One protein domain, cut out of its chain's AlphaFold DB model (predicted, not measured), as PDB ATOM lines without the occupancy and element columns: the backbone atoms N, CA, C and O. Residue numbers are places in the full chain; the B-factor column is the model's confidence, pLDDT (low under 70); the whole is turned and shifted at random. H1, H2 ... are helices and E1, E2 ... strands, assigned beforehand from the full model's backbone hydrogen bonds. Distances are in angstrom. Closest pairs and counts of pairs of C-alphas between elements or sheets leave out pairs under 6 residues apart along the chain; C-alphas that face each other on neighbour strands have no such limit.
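AT A GLANCE: This is residues 250 to 410 of the 437 residues of an uncharacterized protein of Rickenella mellea (UniProt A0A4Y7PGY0). A strongly twisted sheet of five strands has helices on both faces, H2 and H3 on one and H4 on the other, while H5 runs on from E5 beyond the sheet, side by side with part of H2. Little H1 packs on H4, away from the sheet. The printed part has 161 residues, with five named helices and five named strands in the order H1 E1 E2 H2 H3 E3 H4 E4 E5 H5; the mixed sheet runs E3 E2 E1 E5 E4, and the class is mixed, helices and strands. It is compact, with a radius of gyration of the C-alphas of 16.3 A and spans of 49 by 44 by 27 A.

HOW THE PARTS SIT: Begin at H1, residues 251 to 254: it touches H4, residues 353 to 367, with the closest C-alphas, those of Thr 254 and Thr 357, 4.8 A apart. Next, E1, residues 272 to 280, and E2, residues 293 to 298, form an antiparallel hairpin; find N 276 and O 295 within hydrogen-bond range at 2.9 A. H2, residues 300 to 309, is on the sheet at a height of 8.3 A. H3, residues 328 to 334, is on the same face at a height of 9.0 A. E3, residues 337 to 339, is parallel to E2, with N 338 and O 294 at 2.9 A; E2, H2, H3 and E3 make a strand-helix-strand unit, parallel neighbour strands joined through helices, with a right-handed crossover. H4 is on the opposite face at a height of 9.3 A, along the strands, at 9 degrees to E5, residues 385 to 393, on the local plane; these are three layers, helices on both faces of a sheet. E4, residues 376 to 382, forms an antiparallel hairpin with E5, with N 378 and O 389 at 2.9 A. E5 is also antiparallel to E1, with N 275 and O 390 at 2.9 A. H5, residues 394 to 409, only grazes the sheet with residues 394 to 397; with residues 397 to 401 alone it touches H2, at a shallow tilt of 15 degrees, the same way, the closest C-alphas, of Ser 309 and Val 401, being 6.7 A apart. Every O i to N i+4 pair is within hydrogen-bond range in H3, H4 and H5, and 5 of 6 are in H2; H1 is too short for such a pair.

IN THESE COORDINATES: Find C-alpha 251 at (38.675, 16.996, -11.696), where H1 begins. E1 starts at C-alpha 272, (30.526, -0.347, -12.620), and runs 26.4 A; E5 runs 26.2 A, H4 21.2 A and E4 20.3 A. H5 runs 22.6 A to C-alpha 409 at (19.727, -25.541, -11.465).

THE WHOLE: The two C-alphas farthest apart, of His 255 and Gly 410, are 50.0 A apart. The printed part has no cut; the links H1 to E1, E1 to E2, H2 to H3 and E3 to H4 are long. Mean pLDDT of the printed part is 70.6, and 74 residues are under 70, among them residues 250 to 270 and 341 to 359.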
ATOM      1  N   GLU A 250      36.749  17.997  -7.921       39.50
ATOM      2  CA  GLU A 250      36.524  16.665  -8.487       39.50
ATOM      3  C   GLU A 250      37.552  16.329  -9.585       39.50
ATOM      4  O   GLU A 250      38.234  15.304  -9.504       39.50
ATOM      5  N   CYS A 251      37.759  17.221 -10.565       39.75
ATOM      6  CA  CYS A 251      38.675  16.996 -11.696       39.75
ATOM      7  C   CYS A 251      40.150  16.788 -11.284       39.75
ATOM      8  O   CYS A 251      40.941  16.220 -12.050       39.75
ATOM      9  N   LEU A 252      40.531  17.183 -10.062       40.97
ATOM     10  CA  LEU A 252      41.875  16.974  -9.503       40.97
ATOM     11  C   LEU A 252      42.210  15.484  -9.274       40.97
ATOM     12  O   LEU A 252      43.387  15.139  -9.124       40.97
ATOM     13  N   ALA A 253      41.220  14.583  -9.343       44.66
ATOM     14  CA  ALA A 253      41.414  13.130  -9.391       44.66
ATOM     15  C   ALA A 253      42.392  12.688 -10.507       44.66
ATOM     16  O   ALA A 253      43.182  11.759 -10.328       44.66
ATOM     17  N   THR A 254      42.421  13.408 -11.635       43.03
ATOM     18  CA  THR A 254      43.359  13.173 -12.755       43.03
ATOM     19  C   THR A 254      44.808  13.586 -12.451       43.03
ATOM     20  O   THR A 254      45.703  13.444 -13.289       43.03
ATOM     21  N   HIS A 255      45.066  14.198 -11.292       43.69
ATOM     22  CA  HIS A 255      46.365  14.775 -10.929       43.69
ATOM     23  C   HIS A 255      46.954  14.202  -9.637       43.69
ATOM     24  O   HIS A 255      48.172  14.254  -9.445       43.69
ATOM     25  N   THR A 256      46.121  13.615  -8.781       43.22
ATOM     26  CA  THR A 256      46.521  13.046  -7.492       43.22
ATOM     27  C   THR A 256      46.992  11.584  -7.605       43.22
ATOM     28  O   THR A 256      46.320  10.766  -8.238       43.22
ATOM     29  N   PRO A 257      48.124  11.200  -6.983       43.78
ATOM     30  CA  PRO A 257      48.592   9.817  -6.932       43.78
ATOM     31  C   PRO A 257      47.993   9.064  -5.726       43.78
ATOM     32  O   PRO A 257      48.706   8.398  -4.973       43.78
ATOM     33  N   ARG A 258      46.684   9.220  -5.484       44.03
ATOM     34  CA  ARG A 258      45.964   8.679  -4.317       44.03
ATOM     35  C   ARG A 258      44.684   7.974  -4.749       44.03
ATOM     36  O   ARG A 258      43.797   8.594  -5.322       44.03
ATOM     37  N   LEU A 259      44.596   6.674  -4.459       48.31
ATOM     38  CA  LEU A 259      43.459   5.812  -4.814       48.31
ATOM     39  C   LEU A 259      42.153   6.276  -4.156       48.31
ATOM     40  O   LEU A 259      41.101   6.275  -4.784       48.31
ATOM     41  N   ASP A 260      42.249   6.737  -2.913       44.47
ATOM     42  CA  ASP A 260      41.168   7.339  -2.134       44.47
ATOM     43  C   ASP A 260      40.714   8.710  -2.670       44.47
ATOM     44  O   ASP A 260      39.593   9.128  -2.405       44.47
ATOM     45  N   MET A 261      41.542   9.381  -3.480       45.84
ATOM     46  CA  MET A 261      41.207  10.646  -4.148       45.84
ATOM     47  C   MET A 261      40.814  10.471  -5.628       45.84
ATOM     48  O   MET A 261      40.673  11.460  -6.341       45.84
ATOM     49  N   ILE A 262      40.589   9.234  -6.088       50.41
ATOM     50  CA  ILE A 262      39.835   8.967  -7.329       50.41
ATOM     51  C   ILE A 262      38.320   9.130  -7.075       50.41
ATOM     52  O   ILE A 262      37.558   9.391  -8.002       50.41
ATOM     53  N   LEU A 263      37.885   9.058  -5.810       47.53
ATOM     54  CA  LEU A 263      36.475   9.069  -5.410       47.53
ATOM     55  C   LEU A 263      35.690  10.409  -5.430       47.53
ATOM     56  O   LEU A 263      34.479  10.309  -5.244       47.53
ATOM     57  N   PRO A 264      36.238  11.630  -5.653       39.59
ATOM     58  CA  PRO A 264      35.388  12.821  -5.745       39.59
ATOM     59  C   PRO A 264      34.725  12.985  -7.126       39.59
ATOM     60  O   PRO A 264      33.728  13.689  -7.228       39.59
ATOM     61  N   CYS A 265      35.196  12.310  -8.183       43.00
ATOM     62  CA  CYS A 265      34.490  12.265  -9.471       43.00
ATOM     63  C   CYS A 265      33.344  11.237  -9.448       43.00
ATOM     64  O   CYS A 265      33.440  10.172 -10.060       43.00
ATOM     65  N   VAL A 266      32.226  11.572  -8.798       46.44
ATOM     66  CA  VAL A 266      30.993  10.758  -8.822       46.44
ATOM     67  C   VAL A 266      30.231  10.950 -10.149       46.44
ATOM     68  O   VAL A 266      29.075  11.352 -10.182       46.44
ATOM     69  N   ARG A 267      30.901  10.655 -11.273       49.75
ATOM     70  CA  ARG A 267      30.244  10.334 -12.557       49.75
ATOM     71  C   ARG A 267      29.976   8.833 -12.708       49.75
ATOM     72  O   ARG A 267      29.212   8.434 -13.577       49.75
ATOM     73  N   TYR A 268      30.603   8.002 -11.877       55.75
ATOM     74  CA  TYR A 268      30.371   6.561 -11.847       55.75
ATOM     75  C   TYR A 268      29.204   6.278 -10.904       55.75
ATOM     76  O   TYR A 268      29.371   6.298  -9.685       55.75
ATOM     77  N   GLY A 269      28.019   6.069 -11.478       58.91
ATOM     78  CA  GLY A 269      26.903   5.469 -10.749       58.91
ATOM     79  C   GLY A 269      27.157   3.983 -10.474       58.91
ATOM     80  O   GLY A 269      28.180   3.430 -10.880       58.91
ATOM     81  N   ASP A 270      26.182   3.309  -9.864       68.44
ATOM     82  CA  ASP A 270      26.255   1.891  -9.460       68.44
ATOM     83  C   ASP A 270      26.268   0.883 -10.640       68.44
ATOM     84  O   ASP A 270      25.897  -0.282 -10.497       68.44
ATOM     85  N   SER A 271      26.684   1.323 -11.830       77.00
ATOM     86  CA  SER A 271      26.778   0.556 -13.073       77.00
ATOM     87  C   SER A 271      28.154  -0.080 -13.312       77.00
ATOM     88  O   SER A 271      28.281  -0.890 -14.233       77.00
ATOM     89  N   ILE A 272      29.177   0.234 -12.503       81.94
ATOM     90  CA  ILE A 272      30.526  -0.347 -12.620       81.94
ATOM     91  C   ILE A 272      31.127  -0.785 -11.275       81.94
ATOM     92  O   ILE A 272      30.799  -0.283 -10.207       81.94
ATOM     93  N   VAL A 273      32.081  -1.710 -11.345       85.69
ATOM     94  CA  VAL A 273      32.976  -2.131 -10.261       85.69
ATOM     95  C   VAL A 273      34.409  -1.803 -10.674       85.69
ATOM     96  O   VAL A 273      34.794  -2.057 -11.816       85.69
ATOM     97  N   ILE A 274      35.222  -1.290  -9.745       83.12
ATOM     98  CA  ILE A 274      36.647  -1.024  -9.994       83.12
ATOM     99  C   ILE A 274      37.504  -1.866  -9.046       83.12
ATOM    100  O   ILE A 274      37.406  -1.738  -7.821       83.12
ATOM    101  N   LEU A 275      38.368  -2.710  -9.613       86.00
ATOM    102  CA  LEU A 275      39.299  -3.580  -8.891       86.00
ATOM    103  C   LEU A 275      40.743  -3.139  -9.123       86.00
ATOM    104  O   LEU A 275      41.127  -2.801 -10.239       86.00
ATOM    105  N   TYR A 276      41.576  -3.237  -8.091       84.56
ATOM    106  CA  TYR A 276      43.016  -3.001  -8.167       84.56
ATOM    107  C   TYR A 276      43.781  -4.188  -7.588       84.56
ATOM    108  O   TYR A 276      43.571  -4.565  -6.439       84.56
ATOM    109  N   THR A 277      44.669  -4.788  -8.375       85.94
ATOM    110  CA  THR A 277      45.484  -5.939  -7.971       85.94
ATOM    111  C   THR A 277      46.966  -5.613  -8.016       85.94
ATOM    112  O   THR A 277      47.467  -5.145  -9.036       85.94
ATOM    113  N   VAL A 278      47.680  -5.942  -6.940       82.81
ATOM    114  CA  VAL A 278      49.136  -5.797  -6.833       82.81
ATOM    115  C   VAL A 278      49.768  -7.179  -6.702       82.81
ATOM    116  O   VAL A 278      49.611  -7.844  -5.678       82.81
ATOM    117  N   ASN A 279      50.506  -7.617  -7.725       83.50
ATOM    118  CA  ASN A 279      51.347  -8.812  -7.668       83.50
ATOM    119  C   ASN A 279      52.782  -8.396  -7.325       83.50
ATOM    120  O   ASN A 279      53.447  -7.734  -8.122       83.50
ATOM    121  N   THR A 280      53.282  -8.789  -6.157       77.81
ATOM    122  CA  THR A 280      54.674  -8.537  -5.765       77.81
ATOM    123  C   THR A 280      55.606  -9.617  -6.319       77.81
ATOM    124  O   THR A 280      55.284 -10.811  -6.339       77.81
ATOM    125  N   LYS A 281      56.792  -9.204  -6.770       73.19
ATOM    126  CA  LYS A 281      57.908 -10.102  -7.077       73.19
ATOM    127  C   LYS A 281      58.753 -10.265  -5.820       73.19
ATOM    128  O   LYS A 281      59.241  -9.282  -5.269       73.19
ATOM    129  N   ALA A 282      58.944 -11.501  -5.370       66.94
ATOM    130  CA  ALA A 282      59.948 -11.780  -4.351       66.94
ATOM    131  C   ALA A 282      61.341 -11.506  -4.940       66.94
ATOM    132  O   ALA A 282      61.655 -12.009  -6.016       66.94
ATOM    133  N   THR A 283      62.190 -10.759  -4.231       65.44
ATOM    134  CA  THR A 283      63.548 -10.389  -4.687       65.44
ATOM    135  C   THR A 283      64.436 -11.592  -5.023       65.44
ATOM    136  O   THR A 283      65.365 -11.474  -5.814       65.44
ATOM    137  N   THR A 284      64.125 -12.765  -4.466       66.25
ATOM    138  CA  THR A 284      64.811 -14.046  -4.696       66.25
ATOM    139  C   THR A 284      64.202 -14.903  -5.814       66.25
ATOM    140  O   THR A 284      64.644 -16.033  -6.020       66.25
ATOM    141  N   ARG A 285      63.175 -14.426  -6.535       62.19
ATOM    142  CA  ARG A 285      62.494 -15.183  -7.601       62.19
ATOM    143  C   ARG A 285      62.407 -14.387  -8.894       62.19
ATOM    144  O   ARG A 285      62.050 -13.215  -8.906       62.19
ATOM    145  N   TRP A 286      62.670 -15.060 -10.011       61.12
ATOM    146  CA  TRP A 286      62.582 -14.461 -11.345       61.12
ATOM    147  C   TRP A 286      61.131 -14.240 -11.800       61.12
ATOM    148  O   TRP A 286      60.864 -13.273 -12.514       61.12
ATOM    149  N   SER A 287      60.200 -15.076 -11.330       64.31
ATOM    150  CA  SER A 287      58.766 -15.018 -11.628       64.31
ATOM    151  C   SER A 287      57.944 -14.269 -10.572       64.31
ATOM    152  O   SER A 287      58.262 -14.260  -9.381       64.31
ATOM    153  N   TRP A 288      56.835 -13.677 -11.019       62.28
ATOM    154  CA  TRP A 288      55.800 -13.102 -10.160       62.28
ATOM    155  C   TRP A 288      55.118 -14.205  -9.338       62.28
ATOM    156  O   TRP A 288      54.524 -15.131  -9.894       62.28
ATOM    157  N   SER A 289      55.181 -14.123  -8.009       57.47
ATOM    158  CA  SER A 289      54.459 -15.045  -7.127       57.47
ATOM    159  C   SER A 289      52.955 -14.773  -7.207       57.47
ATOM    160  O   SER A 289      52.494 -13.743  -6.729       57.47
ATOM    161  N   GLY A 290      52.191 -15.700  -7.801       53.84
ATOM    162  CA  GLY A 290      50.770 -15.552  -8.174       53.84
ATOM    163  C   GLY A 290      49.739 -15.497  -7.032       53.84
ATOM    164  O   GLY A 290      48.647 -16.063  -7.158       53.84
ATOM    165  N   ILE A 291      50.083 -14.830  -5.929       61.69
ATOM    166  CA  ILE A 291      49.204 -14.442  -4.822       61.69
ATOM    167  C   ILE A 291      49.280 -12.912  -4.688       61.69
ATOM    168  O   ILE A 291      49.759 -12.380  -3.692       61.69
ATOM    169  N   GLY A 292      48.855 -12.200  -5.736       73.69
ATOM    170  CA  GLY A 292      48.625 -10.763  -5.640       73.69
ATOM    171  C   GLY A 292      47.437 -10.446  -4.731       73.69
ATOM    172  O   GLY A 292      46.476 -11.218  -4.666       73.69
ATOM    173  N   SER A 293      47.503  -9.305  -4.047       84.25
ATOM    174  CA  SER A 293      46.379  -8.759  -3.282       84.25
ATOM    175  C   SER A 293      45.448  -8.005  -4.227       84.25
ATOM    176  O   SER A 293      45.914  -7.109  -4.931       84.25
ATOM    177  N   THR A 294      44.156  -8.339  -4.234       86.81
ATOM    178  CA  THR A 294      43.115  -7.620  -4.986       86.81
ATOM    179  C   THR A 294      42.261  -6.801  -4.023       86.81
ATOM    180  O   THR A 294      41.809  -7.313  -2.999       86.81
ATOM    181  N   TYR A 295      42.006  -5.544  -4.374       84.00
ATOM    182  CA  TYR A 295      41.226  -4.583  -3.606       84.00
ATOM    183  C   TYR A 295      40.054  -4.053  -4.440       84.00
ATOM    184  O   TYR A 295      40.249  -3.707  -5.605       84.00
ATOM    185  N   VAL A 296      38.858  -3.952  -3.855       83.56
ATOM    186  CA  VAL A 296      37.717  -3.261  -4.475       83.56
ATOM    187  C   VAL A 296      37.793  -1.778  -4.133       83.56
ATOM    188  O   VAL A 296      37.687  -1.411  -2.962       83.56
ATOM    189  N   LEU A 297      37.980  -0.937  -5.150       76.56
ATOM    190  CA  LEU A 297      38.039   0.521  -5.012       76.56
ATOM    191  C   LEU A 297      36.642   1.153  -5.023       76.56
ATOM    192  O   LEU A 297      36.390   2.114  -4.307       76.56
ATOM    193  N   HIS A 298      35.746   0.597  -5.839       77.81
ATOM    194  CA  HIS A 298      34.368   1.044  -6.030       77.81
ATOM    195  C   HIS A 298      33.479  -0.171  -6.351       77.81
ATOM    196  O   HIS A 298      33.958  -1.130  -6.961       77.81
ATOM    197  N   GLY A 299      32.217  -0.155  -5.906       79.62
ATOM    198  CA  GLY A 299      31.302  -1.303  -6.000       79.62
ATOM    199  C   GLY A 299      31.534  -2.400  -4.943       79.62
ATOM    200  O   GLY A 299      31.246  -3.569  -5.188       79.62
ATOM    201  N   SER A 300      32.078  -2.066  -3.766       84.56
ATOM    202  CA  SER A 300      32.441  -3.044  -2.719       84.56
ATOM    203  C   SER A 300      31.251  -3.804  -2.122       84.56
ATOM    204  O   SER A 300      31.370  -5.000  -1.844       84.56
ATOM    205  N   GLU A 301      30.097  -3.152  -1.967       86.62
ATOM    206  CA  GLU A 301      28.852  -3.812  -1.565       86.62
ATOM    207  C   GLU A 301      28.327  -4.738  -2.669       86.62
ATOM    208  O   GLU A 301      28.028  -5.903  -2.397       86.62
ATOM    209  N   PHE A 302      28.324  -4.276  -3.924       89.44
ATOM    210  CA  PHE A 302      27.939  -5.100  -5.067       89.44
ATOM    211  C   PHE A 302      28.795  -6.372  -5.167       89.44
ATOM    212  O   PHE A 302      28.246  -7.469  -5.227       89.44
ATOM    213  N   VAL A 303      30.128  -6.266  -5.087       89.62
ATOM    214  CA  VAL A 303      31.041  -7.430  -5.124       89.62
ATOM    215  C   VAL A 303      30.773  -8.411  -3.973       89.62
ATOM    216  O   VAL A 303      30.869  -9.624  -4.160       89.62
ATOM    217  N   ASN A 304      30.390  -7.917  -2.792       89.62
ATOM    218  CA  ASN A 304      30.006  -8.747  -1.645       89.62
ATOM    219  C   ASN A 304      28.670  -9.483  -1.875       89.62
ATOM    220  O   ASN A 304      28.499 -10.600  -1.395       89.62
ATOM    221  N   THR A 305      27.726  -8.882  -2.599       90.56
ATOM    222  CA  THR A 305      26.447  -9.510  -2.976       90.56
ATOM    223  C   THR A 305      26.629 -10.506  -4.124       90.56
ATOM    224  O   THR A 305      26.224 -11.657  -3.990       90.56
ATOM    225  N   TYR A 306      27.346 -10.123  -5.183       90.44
ATOM    226  CA  TYR A 306      27.758 -10.982  -6.298       90.44
ATOM    227  C   TYR A 306      28.486 -12.252  -5.813       90.44
ATOM    228  O   TYR A 306      28.111 -13.368  -6.164       90.44
ATOM    229  N   ASN A 307      29.464 -12.123  -4.909       88.81
ATOM    230  CA  ASN A 307      30.183 -13.281  -4.357       88.81
ATOM    231  C   ASN A 307      29.306 -14.192  -3.459       88.81
ATOM    232  O   ASN A 307      29.759 -15.275  -3.089       88.81
ATOM    233  N   LYS A 308      28.076 -13.784  -3.101       89.12
ATOM    234  CA  LYS A 308      27.086 -14.608  -2.373       89.12
ATOM    235  C   LYS A 308      26.006 -15.205  -3.278       89.12
ATOM    236  O   LYS A 308      25.434 -16.222  -2.900       89.12
ATOM    237  N   SER A 309      25.692 -14.570  -4.410       88.44
ATOM    238  CA  SER A 309      24.686 -15.055  -5.366       88.44
ATOM    239  C   SER A 309      25.223 -16.139  -6.306       88.44
ATOM    240  O   SER A 309      24.434 -16.885  -6.885       88.44
ATOM    241  N   LEU A 310      26.549 -16.272  -6.423       86.06
ATOM    242  CA  LEU A 310      27.184 -17.397  -7.108       86.06
ATOM    243  C   LEU A 310      26.947 -18.730  -6.359       86.06
ATOM    244  O   LEU A 310      27.116 -18.787  -5.135       86.06
ATOM    245  N   PRO A 311      26.621 -19.831  -7.064       81.19
ATOM    246  CA  PRO A 311      26.461 -21.151  -6.456       81.19
ATOM    247  C   PRO A 311      27.710 -21.628  -5.700       81.19
ATOM    248  O   PRO A 311      28.840 -21.367  -6.102       81.19
ATOM    249  N   LYS A 312      27.542 -22.444  -4.650       74.50
ATOM    250  CA  LYS A 312      28.678 -23.007  -3.880       74.50
ATOM    251  C   LYS A 312      29.588 -23.934  -4.699       74.50
ATOM    252  O   LYS A 312      30.747 -24.128  -4.342       74.50
ATOM    253  N   LEU A 313      29.061 -24.498  -5.787       64.88
ATOM    254  CA  LEU A 313      29.806 -25.279  -6.780       64.88
ATOM    255  C   LEU A 313      30.628 -24.391  -7.734       64.88
ATOM    256  O   LEU A 313      31.500 -24.899  -8.431       64.88
ATOM    257  N   TYR A 314      30.414 -23.072  -7.737       65.94
ATOM    258  CA  TYR A 314      31.075 -22.106  -8.616       65.94
ATOM    259  C   TYR A 314      32.487 -21.733  -8.127       65.94
ATOM    260  O   TYR A 314      32.833 -20.584  -7.839       65.94
ATOM    261  N   SER A 315      33.324 -22.761  -7.987       56.78
ATOM    262  CA  SER A 315      34.733 -22.639  -7.626       56.78
ATOM    263  C   SER A 315      35.502 -21.825  -8.679       56.78
ATOM    264  O   SER A 315      35.279 -22.034  -9.869       56.78
ATOM    265  N   PRO A 316      36.513 -21.010  -8.309       55.00
ATOM    266  CA  PRO A 316      37.416 -20.348  -9.266       55.00
ATOM    267  C   PRO A 316      38.310 -21.319 -10.080       55.00
ATOM    268  O   PRO A 316      39.251 -20.881 -10.742       55.00
ATOM    269  N   LEU A 317      38.051 -22.629  -9.998       49.75
ATOM    270  CA  LEU A 317      38.651 -23.702 -10.796       49.75
ATOM    271  C   LEU A 317      37.641 -24.395 -11.731       49.75
ATOM    272  O   LEU A 317      38.062 -25.105 -12.640       49.75
ATOM    273  N   ILE A 318      36.335 -24.208 -11.519       54.66
ATOM    274  CA  ILE A 318      35.285 -24.774 -12.367       54.66
ATOM    275  C   ILE A 318      34.988 -23.753 -13.464       54.66
ATOM    276  O   ILE A 318      34.415 -22.694 -13.218       54.66
ATOM    277  N   ARG A 319      35.443 -24.067 -14.679       55.69
ATOM    278  CA  ARG A 319      34.998 -23.381 -15.896       55.69
ATOM    279  C   ARG A 319      33.532 -23.729 -16.126       55.69
ATOM    280  O   ARG A 319      33.185 -24.909 -16.032       55.69
ATOM    281  N   LEU A 320      32.713 -22.747 -16.505       58.69
ATOM    282  CA  LEU A 320      31.524 -23.077 -17.286       58.69
ATOM    283  C   LEU A 320      32.001 -23.719 -18.590       58.69
ATOM    284  O   LEU A 320      33.036 -23.337 -19.138       58.69
ATOM    285  N   LYS A 321      31.354 -24.815 -18.986       54.66
ATOM    286  CA  LYS A 321      32.052 -25.856 -19.754       54.66
ATOM    287  C   LYS A 321      32.322 -25.474 -21.215       54.66
ATOM    288  O   LYS A 321      33.199 -26.085 -21.823       54.66
ATOM    289  N   ILE A 322      31.591 -24.488 -21.738       51.09
ATOM    290  CA  ILE A 322      31.662 -24.011 -23.125       51.09
ATOM    291  C   ILE A 322      31.808 -22.478 -23.130       51.09
ATOM    292  O   ILE A 322      32.924 -21.995 -23.311       51.09
ATOM    293  N   ASP A 323      30.745 -21.729 -22.819       60.22
ATOM    294  CA  ASP A 323      30.757 -20.257 -22.833       60.22
ATOM    295  C   ASP A 323      30.782 -19.648 -21.425       60.22
ATOM    296  O   ASP A 323      29.898 -19.880 -20.598       60.22
ATOM    297  N   ASP A 324      31.815 -18.852 -21.142       69.25
ATOM    298  CA  ASP A 324      32.062 -18.279 -19.820       69.25
ATOM    299  C   ASP A 324      32.404 -16.783 -19.927       69.25
ATOM    300  O   ASP A 324      33.527 -16.391 -20.256       69.25
ATOM    301  N   ILE A 325      31.395 -15.950 -19.655       80.00
ATOM    302  CA  ILE A 325      31.362 -14.497 -19.904       80.00
ATOM    303  C   ILE A 325      32.510 -13.743 -19.204       80.00
ATOM    304  O   ILE A 325      33.007 -12.736 -19.711       80.00
ATOM    305  N   LEU A 326      32.974 -14.223 -18.043       84.06
ATOM    306  CA  LEU A 326      34.045 -13.575 -17.282       84.06
ATOM    307  C   LEU A 326      35.348 -14.361 -17.376       84.06
ATOM    308  O   LEU A 326      35.456 -15.465 -16.840       84.06
ATOM    309  N   SER A 327      36.391 -13.740 -17.934       83.12
ATOM    310  CA  SER A 327      37.717 -14.362 -18.018       83.12
ATOM    311  C   SER A 327      38.194 -14.917 -16.662       83.12
ATOM    312  O   SER A 327      38.108 -14.260 -15.618       83.12
ATOM    313  N   VAL A 328      38.742 -16.138 -16.668       81.38
ATOM    314  CA  VAL A 328      39.223 -16.828 -15.454       81.38
ATOM    315  C   VAL A 328      40.182 -15.963 -14.605       81.38
ATOM    316  O   VAL A 328      40.049 -15.978 -13.376       81.38
ATOM    317  N   PRO A 329      41.108 -15.158 -15.179       83.69
ATOM    318  CA  PRO A 329      41.932 -14.238 -14.396       83.69
ATOM    319  C   PRO A 329      41.127 -13.171 -13.644       83.69
ATOM    320  O   PRO A 329      41.465 -12.887 -12.497       83.69
ATOM    321  N   LEU A 330      40.080 -12.603 -14.253       86.56
ATOM    322  CA  LEU A 330      39.213 -11.601 -13.623       86.56
ATOM    323  C   LEU A 330      38.366 -12.224 -12.511       86.56
ATOM    324  O   LEU A 330      38.327 -11.696 -11.403       86.56
ATOM    325  N   ARG A 331      37.758 -13.390 -12.752       85.75
ATOM    326  CA  ARG A 331      36.988 -14.117 -11.728       85.75
ATOM    327  C   ARG A 331      37.852 -14.484 -10.521       85.75
ATOM    328  O   ARG A 331      37.447 -14.308  -9.377       85.75
ATOM    329  N   LYS A 332      39.097 -14.908 -10.757       84.06
ATOM    330  CA  LYS A 332      40.083 -15.156  -9.694       84.06
ATOM    331  C   LYS A 332      40.446 -13.885  -8.907       84.06
ATOM    332  O   LYS A 332      40.832 -14.019  -7.747       84.06
ATOM    333  N   ARG A 333      40.329 -12.688  -9.500       87.44
ATOM    334  CA  ARG A 333      40.455 -11.392  -8.807       87.44
ATOM    335  C   ARG A 333      39.182 -11.071  -8.012       87.44
ATOM    336  O   ARG A 333      39.288 -10.898  -6.804       87.44
ATOM    337  N   LEU A 334      37.995 -11.107  -8.628       88.81
ATOM    338  CA  LEU A 334      36.683 -10.889  -7.982       88.81
ATOM    339  C   LEU A 334      36.470 -11.763  -6.733       88.81
ATOM    340  O   LEU A 334      36.202 -11.246  -5.649       88.81
ATOM    341  N   ASN A 335      36.691 -13.076  -6.850       86.62
ATOM    342  CA  ASN A 335      36.521 -14.043  -5.758       86.62
ATOM    343  C   ASN A 335      37.594 -13.910  -4.649       86.62
ATOM    344  O   ASN A 335      37.563 -14.644  -3.662       86.62
ATOM    345  N   ARG A 336      38.584 -13.022  -4.823       85.12
ATOM    346  CA  ARG A 336      39.652 -12.707  -3.855       85.12
ATOM    347  C   ARG A 336      39.695 -11.223  -3.485       85.12
ATOM    348  O   ARG A 336      40.615 -10.806  -2.782       85.12
ATOM    349  N   ALA A 337      38.748 -10.425  -3.973       87.44
ATOM    350  CA  ALA A 337      38.778  -8.985  -3.820       87.44
ATOM    351  C   ALA A 337      38.389  -8.591  -2.391       87.44
ATOM    352  O   ALA A 337      37.316  -8.936  -1.898       87.44
ATOM    353  N   LEU A 338      39.280  -7.866  -1.721       85.25
ATOM    354  CA  LEU A 338      39.071  -7.355  -0.371       85.25
ATOM    355  C   LEU A 338      38.550  -5.911  -0.435       85.25
ATOM    356  O   LEU A 338      38.995  -5.149  -1.295       85.25
ATOM    357  N   PRO A 339      37.661  -5.470   0.469       80.31
ATOM    358  CA  PRO A 339      37.352  -4.047   0.588       80.31
ATOM    359  C   PRO A 339      38.615  -3.267   0.988       80.31
ATOM    360  O   PRO A 339      39.421  -3.750   1.793       80.31
ATOM    361  N   VAL A 340      38.798  -2.053   0.456       70.94
ATOM    362  CA  VAL A 340      39.903  -1.175   0.880       70.94
ATOM    363  C   VAL A 340      39.748  -0.833   2.363       70.94
ATOM    364  O   VAL A 340      38.847  -0.111   2.782       70.94
ATOM    365  N   SER A 341      40.662  -1.358   3.178       58.09
ATOM    366  CA  SER A 341      40.739  -1.060   4.606       58.09
ATOM    367  C   SER A 341      41.281   0.360   4.809       58.09
ATOM    368  O   SER A 341      42.493   0.561   4.776       58.09
ATOM    369  N   MET A 342      40.404   1.315   5.133       50.72
ATOM    370  CA  MET A 342      40.727   2.718   5.474       50.72
ATOM    371  C   MET A 342      41.569   2.907   6.765       50.72
ATOM    372  O   MET A 342      41.597   3.986   7.353       50.72
ATOM    373  N   ARG A 343      42.272   1.870   7.245       43.81
ATOM    374  CA  ARG A 343      43.186   1.968   8.396       43.81
ATOM    375  C   ARG A 343      44.401   2.830   8.013       43.81
ATOM    376  O   ARG A 343      45.070   2.499   7.034       43.81
ATOM    377  N   PRO A 344      44.752   3.869   8.795       45.34
ATOM    378  CA  PRO A 344      45.681   4.920   8.360       45.34
ATOM    379  C   PRO A 344      47.102   4.432   8.042       45.34
ATOM    380  O   PRO A 344      47.785   5.050   7.235       45.34
ATOM    381  N   PHE A 345      47.539   3.312   8.625       41.22
ATOM    382  CA  PHE A 345      48.893   2.775   8.438       41.22
ATOM    383  C   PHE A 345      49.071   1.892   7.192       41.22
ATOM    384  O   PHE A 345      50.202   1.680   6.775       41.22
ATOM    385  N   ASN A 346      47.980   1.404   6.589       43.44
ATOM    386  CA  ASN A 346      47.997   0.540   5.400       43.44
ATOM    387  C   ASN A 346      47.094   1.113   4.289       43.44
ATOM    388  O   ASN A 346      46.355   0.371   3.639       43.44
ATOM    389  N   GLN A 347      47.128   2.433   4.076       43.00
ATOM    390  CA  GLN A 347      46.505   3.032   2.892       43.00
ATOM    391  C   GLN A 347      47.197   2.468   1.635       43.00
ATOM    392  O   GLN A 347      48.430   2.490   1.577       43.00
ATOM    393  N   PRO A 348      46.461   1.955   0.631       48.88
ATOM    394  CA  PRO A 348      47.080   1.531  -0.614       48.88
ATOM    395  C   PRO A 348      47.671   2.767  -1.301       48.88
ATOM    396  O   PRO A 348      46.938   3.673  -1.700       48.88
ATOM    397  N   THR A 349      49.002   2.811  -1.420       48.97
ATOM    398  CA  THR A 349      49.714   3.867  -2.153       48.97
ATOM    399  C   THR A 349      49.099   3.996  -3.538       48.97
ATOM    400  O   THR A 349      48.954   2.986  -4.233       48.97
ATOM    401  N   GLY A 350      48.680   5.208  -3.900       50.91
ATOM    402  CA  GLY A 350      47.753   5.385  -5.004       50.91
ATOM    403  C   GLY A 350      48.317   5.041  -6.376       50.91
ATOM    404  O   GLY A 350      49.510   4.789  -6.557       50.91
ATOM    405  N   LEU A 351      47.427   5.058  -7.369       57.56
ATOM    406  CA  LEU A 351      47.819   4.910  -8.763       57.56
ATOM    407  C   LEU A 351      48.835   5.994  -9.134       57.56
ATOM    408  O   LEU A 351      48.708   7.145  -8.722       57.56
ATOM    409  N   ALA A 352      49.822   5.649  -9.960       59.88
ATOM    410  CA  ALA A 352      50.633   6.675 -10.607       59.88
ATOM    411  C   ALA A 352      49.710   7.584 -11.439       59.88
ATOM    412  O   ALA A 352      48.811   7.074 -12.102       59.88
ATOM    413  N   ARG A 353      49.953   8.901 -11.456       60.31
ATOM    414  CA  ARG A 353      49.123   9.907 -12.156       60.31
ATOM    415  C   ARG A 353      48.617   9.504 -13.564       60.31
ATOM    416  O   ARG A 353      47.428   9.663 -13.804       60.31
ATOM    417  N   PRO A 354      49.417   8.927 -14.491       60.88
ATOM    418  CA  PRO A 354      48.875   8.473 -15.781       60.88
ATOM    419  C   PRO A 354      47.855   7.324 -15.662       60.88
ATOM    420  O   PRO A 354      46.959   7.217 -16.491       60.88
ATOM    421  N   MET A 355      47.961   6.476 -14.637       64.06
ATOM    422  CA  MET A 355      47.024   5.378 -14.385       64.06
ATOM    423  C   MET A 355      45.719   5.858 -13.732       64.06
ATOM    424  O   MET A 355      44.682   5.278 -14.032       64.06
ATOM    425  N   SER A 356      45.720   6.916 -12.903       65.19
ATOM    426  CA  SER A 356      44.456   7.529 -12.453       65.19
ATOM    427  C   SER A 356      43.732   8.234 -13.604       65.19
ATOM    428  O   SER A 356      42.519   8.088 -13.721       65.19
ATOM    429  N   THR A 357      44.452   8.881 -14.528       66.12
ATOM    430  CA  THR A 357      43.847   9.432 -15.756       66.12
ATOM    431  C   THR A 357      43.295   8.343 -16.686       66.12
ATOM    432  O   THR A 357      42.167   8.474 -17.155       66.12
ATOM    433  N   LEU A 358      44.025   7.243 -16.932       66.81
ATOM    434  CA  LEU A 358      43.507   6.113 -17.728       66.81
ATOM    435  C   LEU A 358      42.278   5.460 -17.079       66.81
ATOM    436  O   LEU A 358      41.299   5.191 -17.774       66.81
ATOM    437  N   ALA A 359      42.309   5.252 -15.758       67.62
ATOM    438  CA  ALA A 359      41.165   4.753 -15.001       67.62
ATOM    439  C   ALA A 359      39.939   5.657 -15.181       67.62
ATOM    440  O   ALA A 359      38.848   5.172 -15.474       67.62
ATOM    441  N   HIS A 360      40.147   6.972 -15.056       70.75
ATOM    442  CA  HIS A 360      39.094   7.968 -15.177       70.75
ATOM    443  C   HIS A 360      38.451   7.955 -16.570       70.75
ATOM    444  O   HIS A 360      37.233   7.818 -16.675       70.75
ATOM    445  N   MET A 361      39.260   8.020 -17.636       67.19
ATOM    446  CA  MET A 361      38.770   8.017 -19.021       67.19
ATOM    447  C   MET A 361      38.023   6.726 -19.374       67.19
ATOM    448  O   MET A 361      36.960   6.781 -19.983       67.19
ATOM    449  N   ALA A 362      38.535   5.561 -18.971       70.81
ATOM    450  CA  ALA A 362      37.881   4.282 -19.251       70.81
ATOM    451  C   ALA A 362      36.539   4.121 -18.526       70.81
ATOM    452  O   ALA A 362      35.578   3.628 -19.111       70.81
ATOM    453  N   ALA A 363      36.455   4.559 -17.269       68.19
ATOM    454  CA  ALA A 363      35.209   4.524 -16.515       68.19
ATOM    455  C   ALA A 363      34.177   5.539 -17.055       68.19
ATOM    456  O   ALA A 363      32.986   5.237 -17.067       68.19
ATOM    457  N   VAL A 364      34.616   6.693 -17.583       67.88
ATOM    458  CA  VAL A 364      33.740   7.630 -18.317       67.88
ATOM    459  C   VAL A 364      33.227   6.993 -19.614       67.88
ATOM    460  O   VAL A 364      32.017   6.924 -19.800       67.88
ATOM    461  N   LEU A 365      34.107   6.423 -20.447       67.06
ATOM    462  CA  LEU A 365      33.729   5.751 -21.701       67.06
ATOM    463  C   LEU A 365      32.769   4.565 -21.495       67.06
ATOM    464  O   LEU A 365      31.933   4.296 -22.356       67.06
ATOM    465  N   LEU A 366      32.876   3.846 -20.373       68.62
ATOM    466  CA  LEU A 366      31.914   2.803 -20.007       68.62
ATOM    467  C   LEU A 366      30.579   3.394 -19.534       68.62
ATOM    468  O   LEU A 366      29.531   2.859 -19.894       68.62
ATOM    469  N   SER A 367      30.592   4.505 -18.791       65.56
ATOM    470  CA  SER A 367      29.371   5.199 -18.362       65.56
ATOM    471  C   SER A 367      28.598   5.804 -19.540       65.56
ATOM    472  O   SER A 367      27.387   5.630 -19.618       65.56
ATOM    473  N   GLU A 368      29.283   6.448 -20.490       66.50
ATOM    474  CA  GLU A 368      28.698   6.987 -21.734       66.50
ATOM    475  C   GLU A 368      28.060   5.899 -22.613       66.50
ATOM    476  O   GLU A 368      27.186   6.175 -23.431       66.50
ATOM    477  N   ARG A 369      28.492   4.645 -22.438       67.06
ATOM    478  CA  ARG A 369      27.993   3.464 -23.150       67.06
ATOM    479  C   ARG A 369      27.065   2.599 -22.288       67.06
ATOM    480  O   ARG A 369      26.903   1.418 -22.580       67.06
ATOM    481  N   ASN A 370      26.474   3.157 -21.226       64.69
ATOM    482  CA  ASN A 370      25.550   2.472 -20.306       64.69
ATOM    483  C   ASN A 370      26.083   1.139 -19.730       64.69
ATOM    484  O   ASN A 370      25.311   0.230 -19.438       64.69
ATOM    485  N   GLY A 371      27.402   1.000 -19.569       59.53
ATOM    486  CA  GLY A 371      28.017  -0.239 -19.094       59.53
ATOM    487  C   GLY A 371      27.947  -1.386 -20.108       59.53
ATOM    488  O   GLY A 371      27.583  -2.503 -19.740       59.53
ATOM    489  N   THR A 372      28.303  -1.130 -21.376       62.03
ATOM    490  CA  THR A 372      28.582  -2.185 -22.376       62.03
ATOM    491  C   THR A 372      29.448  -3.300 -21.795       62.03
ATOM    492  O   THR A 372      30.413  -2.995 -21.101       62.03
ATOM    493  N   GLU A 373      29.183  -4.547 -22.195       64.88
ATOM    494  CA  GLU A 373      29.809  -5.816 -21.756       64.88
ATOM    495  C   GLU A 373      31.360  -5.884 -21.789       64.88
ATOM    496  O   GLU A 373      31.962  -6.859 -21.342       64.88
ATOM    497  N   LEU A 374      32.042  -4.852 -22.289       72.25
ATOM    498  CA  LEU A 374      33.495  -4.765 -22.347       72.25
ATOM    499  C   LEU A 374      34.118  -4.532 -20.956       72.25
ATOM    500  O   LEU A 374      34.090  -3.426 -20.416       72.25
ATOM    501  N   VAL A 375      34.805  -5.541 -20.420       81.69
ATOM    502  CA  VAL A 375      35.741  -5.336 -19.302       81.69
ATOM    503  C   VAL A 375      36.951  -4.544 -19.790       81.69
ATOM    504  O   VAL A 375      37.685  -5.010 -20.663       81.69
ATOM    505  N   THR A 376      37.237  -3.397 -19.172       82.62
ATOM    506  CA  THR A 376      38.494  -2.679 -19.428       82.62
ATOM    507  C   THR A 376      39.547  -3.103 -18.407       82.62
ATOM    508  O   THR A 376      39.367  -2.899 -17.210       82.62
ATOM    509  N   THR A 377      40.654  -3.698 -18.863       85.19
ATOM    510  CA  THR A 377      41.777  -4.122 -18.005       85.19
ATOM    511  C   THR A 377      43.056  -3.377 -18.381       85.19
ATOM    512  O   THR A 377      43.558  -3.530 -19.493       85.19
ATOM    513  N   PHE A 378      43.637  -2.641 -17.436       83.12
ATOM    514  CA  PHE A 378      44.971  -2.050 -17.560       83.12
ATOM    515  C   PHE A 378      45.981  -2.829 -16.721       83.12
ATOM    516  O   PHE A 378      45.662  -3.288 -15.627       83.12
ATOM    517  N   SER A 379      47.230  -2.936 -17.177       82.81
ATOM    518  CA  SER A 379      48.321  -3.445 -16.341       82.81
ATOM    519  C   SER A 379      49.629  -2.714 -16.624       82.81
ATOM    520  O   SER A 379      49.876  -2.287 -17.750       82.81
ATOM    521  N   TRP A 380      50.455  -2.549 -15.593       80.12
ATOM    522  CA  TRP A 380      51.768  -1.916 -15.710       80.12
ATOM    523  C   TRP A 380      52.765  -2.552 -14.744       80.12
ATOM    524  O   TRP A 380      52.408  -3.025 -13.660       80.12
ATOM    525  N   MET A 381      54.035  -2.541 -15.140       79.44
ATOM    526  CA  MET A 381      55.139  -3.004 -14.307       79.44
ATOM    527  C   MET A 381      55.834  -1.827 -13.619       79.44
ATOM    528  O   MET A 381      56.096  -0.785 -14.212       79.44
ATOM    529  N   GLN A 382      56.158  -2.044 -12.356       75.06
ATOM    530  CA  GLN A 382      57.114  -1.312 -11.533       75.06
ATOM    531  C   GLN A 382      58.226  -2.308 -11.131       75.06
ATOM    532  O   GLN A 382      58.005  -3.519 -11.228       75.06
ATOM    533  N   PRO A 383      59.402  -1.859 -10.649       75.19
ATOM    534  CA  PRO A 383      60.582  -2.722 -10.499       75.19
ATOM    535  C   PRO A 383      60.361  -4.042  -9.736       75.19
ATOM    536  O   PRO A 383      60.915  -5.066 -10.129       75.19
ATOM    537  N   ASN A 384      59.517  -4.033  -8.696       76.81
ATOM    538  CA  ASN A 384      59.185  -5.210  -7.878       76.81
ATOM    539  C   ASN A 384      57.671  -5.523  -7.825       76.81
ATOM    540  O   ASN A 384      57.248  -6.379  -7.045       76.81
ATOM    541  N   THR A 385      56.843  -4.846  -8.629       78.75
ATOM    542  CA  THR A 385      55.369  -4.911  -8.558       78.75
ATOM    543  C   THR A 385      54.733  -4.887  -9.950       78.75
ATOM    544  O   THR A 385      54.935  -3.947 -10.713       78.75
ATOM    545  N   MET A 386      53.928  -5.899 -10.285       83.50
ATOM    546  CA  MET A 386      53.046  -5.875 -11.452       83.50
ATOM    547  C   MET A 386      51.636  -5.562 -10.977       83.50
ATOM    548  O   MET A 386      51.021  -6.332 -10.236       83.50
ATOM    549  N   ASN A 387      51.137  -4.420 -11.425       81.44
ATOM    550  CA  ASN A 387      49.841  -3.901 -11.039       81.44
ATOM    551  C   ASN A 387      48.819  -4.170 -12.142       81.44
ATOM    552  O   ASN A 387      49.157  -4.256 -13.325       81.44
ATOM    553  N   THR A 388      47.556  -4.307 -11.762       85.25
ATOM    554  CA  THR A 388      46.433  -4.489 -12.683       85.25
ATOM    555  C   THR A 388      45.238  -3.715 -12.153       85.25
ATOM    556  O   THR A 388      44.957  -3.771 -10.957       85.25
ATOM    557  N   LEU A 389      44.550  -2.993 -13.029       84.81
ATOM    558  CA  LEU A 389      43.301  -2.306 -12.734       84.81
ATOM    559  C   LEU A 389      42.221  -2.869 -13.658       84.81
ATOM    560  O   LEU A 389      42.396  -2.841 -14.874       84.81
ATOM    561  N   ASP A 390      41.126  -3.354 -13.085       86.75
ATOM    562  CA  ASP A 390      39.947  -3.792 -13.831       86.75
ATOM    563  C   ASP A 390      38.811  -2.796 -13.609       86.75
ATOM    564  O   ASP A 390      38.540  -2.410 -12.470       86.75
ATOM    565  N   ILE A 391      38.121  -2.428 -14.684       85.25
ATOM    566  CA  ILE A 391      36.851  -1.707 -14.641       85.25
ATOM    567  C   ILE A 391      35.824  -2.617 -15.311       85.25
ATOM    568  O   ILE A 391      35.973  -2.987 -16.480       85.25
ATOM    569  N   VAL A 392      34.831  -3.039 -14.531       87.75
ATOM    570  CA  VAL A 392      33.915  -4.134 -14.864       87.75
ATOM    571  C   VAL A 392      32.473  -3.620 -14.816       87.75
ATOM    572  O   VAL A 392      32.081  -3.087 -13.779       87.75
ATOM    573  N   PRO A 393      31.665  -3.781 -15.875       88.06
ATOM    574  CA  PRO A 393      30.245  -3.437 -15.830       88.06
ATOM    575  C   PRO A 393      29.465  -4.308 -14.833       88.06
ATOM    576  O   PRO A 393      29.641  -5.526 -14.790       88.06
ATOM    577  N   VAL A 394      28.558  -3.706 -14.063       87.94
ATOM    578  CA  VAL A 394      27.634  -4.420 -13.160       87.94
ATOM    579  C   VAL A 394      26.625  -5.266 -13.943       87.94
ATOM    580  O   VAL A 394      26.306  -6.379 -13.533       87.94
ATOM    581  N   THR A 395      26.203  -4.790 -15.116       88.00
ATOM    582  CA  THR A 395      25.404  -5.525 -16.115       88.00
ATOM    583  C   THR A 395      26.002  -6.901 -16.430       88.00
ATOM    584  O   THR A 395      25.339  -7.921 -16.255       88.00
ATOM    585  N   LEU A 396      27.287  -6.931 -16.794       88.50
ATOM    586  CA  LEU A 396      28.054  -8.141 -17.105       88.50
ATOM    587  C   LEU A 396      28.164  -9.097 -15.902       88.50
ATOM    588  O   LEU A 396      28.119 -10.318 -16.050       88.50
ATOM    589  N   LEU A 397      28.307  -8.545 -14.692       89.31
ATOM    590  CA  LEU A 397      28.390  -9.334 -13.461       89.31
ATOM    591  C   LEU A 397      27.038  -9.957 -13.077       89.31
ATOM    592  O   LEU A 397      27.026 -11.090 -12.597       89.31
ATOM    593  N   ASN A 398      25.920  -9.269 -13.331       90.00
ATOM    594  CA  ASN A 398      24.567  -9.809 -13.151       90.00
ATOM    595  C   ASN A 398      24.281 -10.939 -14.153       90.00
ATOM    596  O   ASN A 398      23.944 -12.045 -13.740       90.00
ATOM    597  N   GLN A 399      24.528 -10.703 -15.444       88.25
ATOM    598  CA  GLN A 399      24.386 -11.692 -16.523       88.25
ATOM    599  C   GLN A 399      25.195 -12.974 -16.240       88.25
ATOM    600  O   GLN A 399      24.705 -14.091 -16.397       88.25
ATOM    601  N   HIS A 400      26.428 -12.840 -15.736       87.31
ATOM    602  CA  HIS A 400      27.241 -13.983 -15.311       87.31
ATOM    603  C   HIS A 400      26.670 -14.717 -14.078       87.31
ATOM    604  O   HIS A 400      26.834 -15.931 -13.974       87.31
ATOM    605  N   VAL A 401      25.997 -14.029 -13.145       88.19
ATOM    606  CA  VAL A 401      25.286 -14.682 -12.025       88.19
ATOM    607  C   VAL A 401      24.075 -15.466 -12.532       88.19
ATOM    608  O   VAL A 401      23.906 -16.612 -12.123       88.19
ATOM    609  N   GLU A 402      23.280 -14.899 -13.441       88.12
ATOM    610  CA  GLU A 402      22.125 -15.567 -14.063       88.12
ATOM    611  C   GLU A 402      22.549 -16.856 -14.784       88.12
ATOM    612  O   GLU A 402      22.001 -17.927 -14.526       88.12
ATOM    613  N   VAL A 403      23.597 -16.783 -15.613       84.44
ATOM    614  CA  VAL A 403      24.168 -17.951 -16.301       84.44
ATOM    615  C   VAL A 403      24.720 -18.977 -15.302       84.44
ATOM    616  O   VAL A 403      24.438 -20.170 -15.424       84.44
ATOM    617  N   ALA A 404      25.460 -18.545 -14.274       82.88
ATOM    618  CA  ALA A 404      25.984 -19.447 -13.248       82.88
ATOM    619  C   ALA A 404      24.873 -20.162 -12.454       82.88
ATOM    620  O   ALA A 404      25.055 -21.316 -12.067       82.88
ATOM    621  N   GLN A 405      23.733 -19.504 -12.221       84.38
ATOM    622  CA  GLN A 405      22.560 -20.097 -11.571       84.38
ATOM    623  C   GLN A 405      21.846 -21.089 -12.497       84.38
ATOM    624  O   GLN A 405      21.634 -22.229 -12.090       84.38
ATOM    625  N   ALA A 406      21.605 -20.739 -13.765       82.81
ATOM    626  CA  ALA A 406      21.006 -21.655 -14.740       82.81
ATOM    627  C   ALA A 406      21.811 -22.961 -14.915       82.81
ATOM    628  O   ALA A 406      21.235 -24.045 -15.025       82.81
ATOM    629  N   PHE A 407      23.148 -22.889 -14.874       79.88
ATOM    630  CA  PHE A 407      24.011 -24.078 -14.871       79.88
ATOM    631  C   PHE A 407      23.948 -24.894 -13.568       79.88
ATOM    632  O   PHE A 407      24.177 -26.102 -13.604       79.88
ATOM    633  N   ALA A 408      23.661 -24.273 -12.420       78.31
ATOM    634  CA  ALA A 408      23.530 -24.978 -11.142       78.31
ATOM    635  C   ALA A 408      22.155 -25.641 -10.963       78.31
ATOM    636  O   ALA A 408      22.083 -26.723 -10.379       78.31
ATOM    637  N   ASP A 409      21.101 -25.027 -11.499       81.69
ATOM    638  CA  ASP A 409      19.727 -25.541 -11.465       81.69
ATOM    639  C   ASP A 409      19.442 -26.559 -12.591       81.69
ATOM    640  O   ASP A 409      18.378 -27.175 -12.627       81.69
ATOM    641  N   GLY A 410      20.392 -26.758 -13.515       74.19
ATOM    642  CA  GLY A 410      20.254 -27.666 -14.661       74.19
ATOM    643  C   GLY A 410      19.309 -27.156 -15.755       74.19
ATOM    644  O   GLY A 410      18.925 -27.919 -16.636       74.19
TER     645      GLY A 410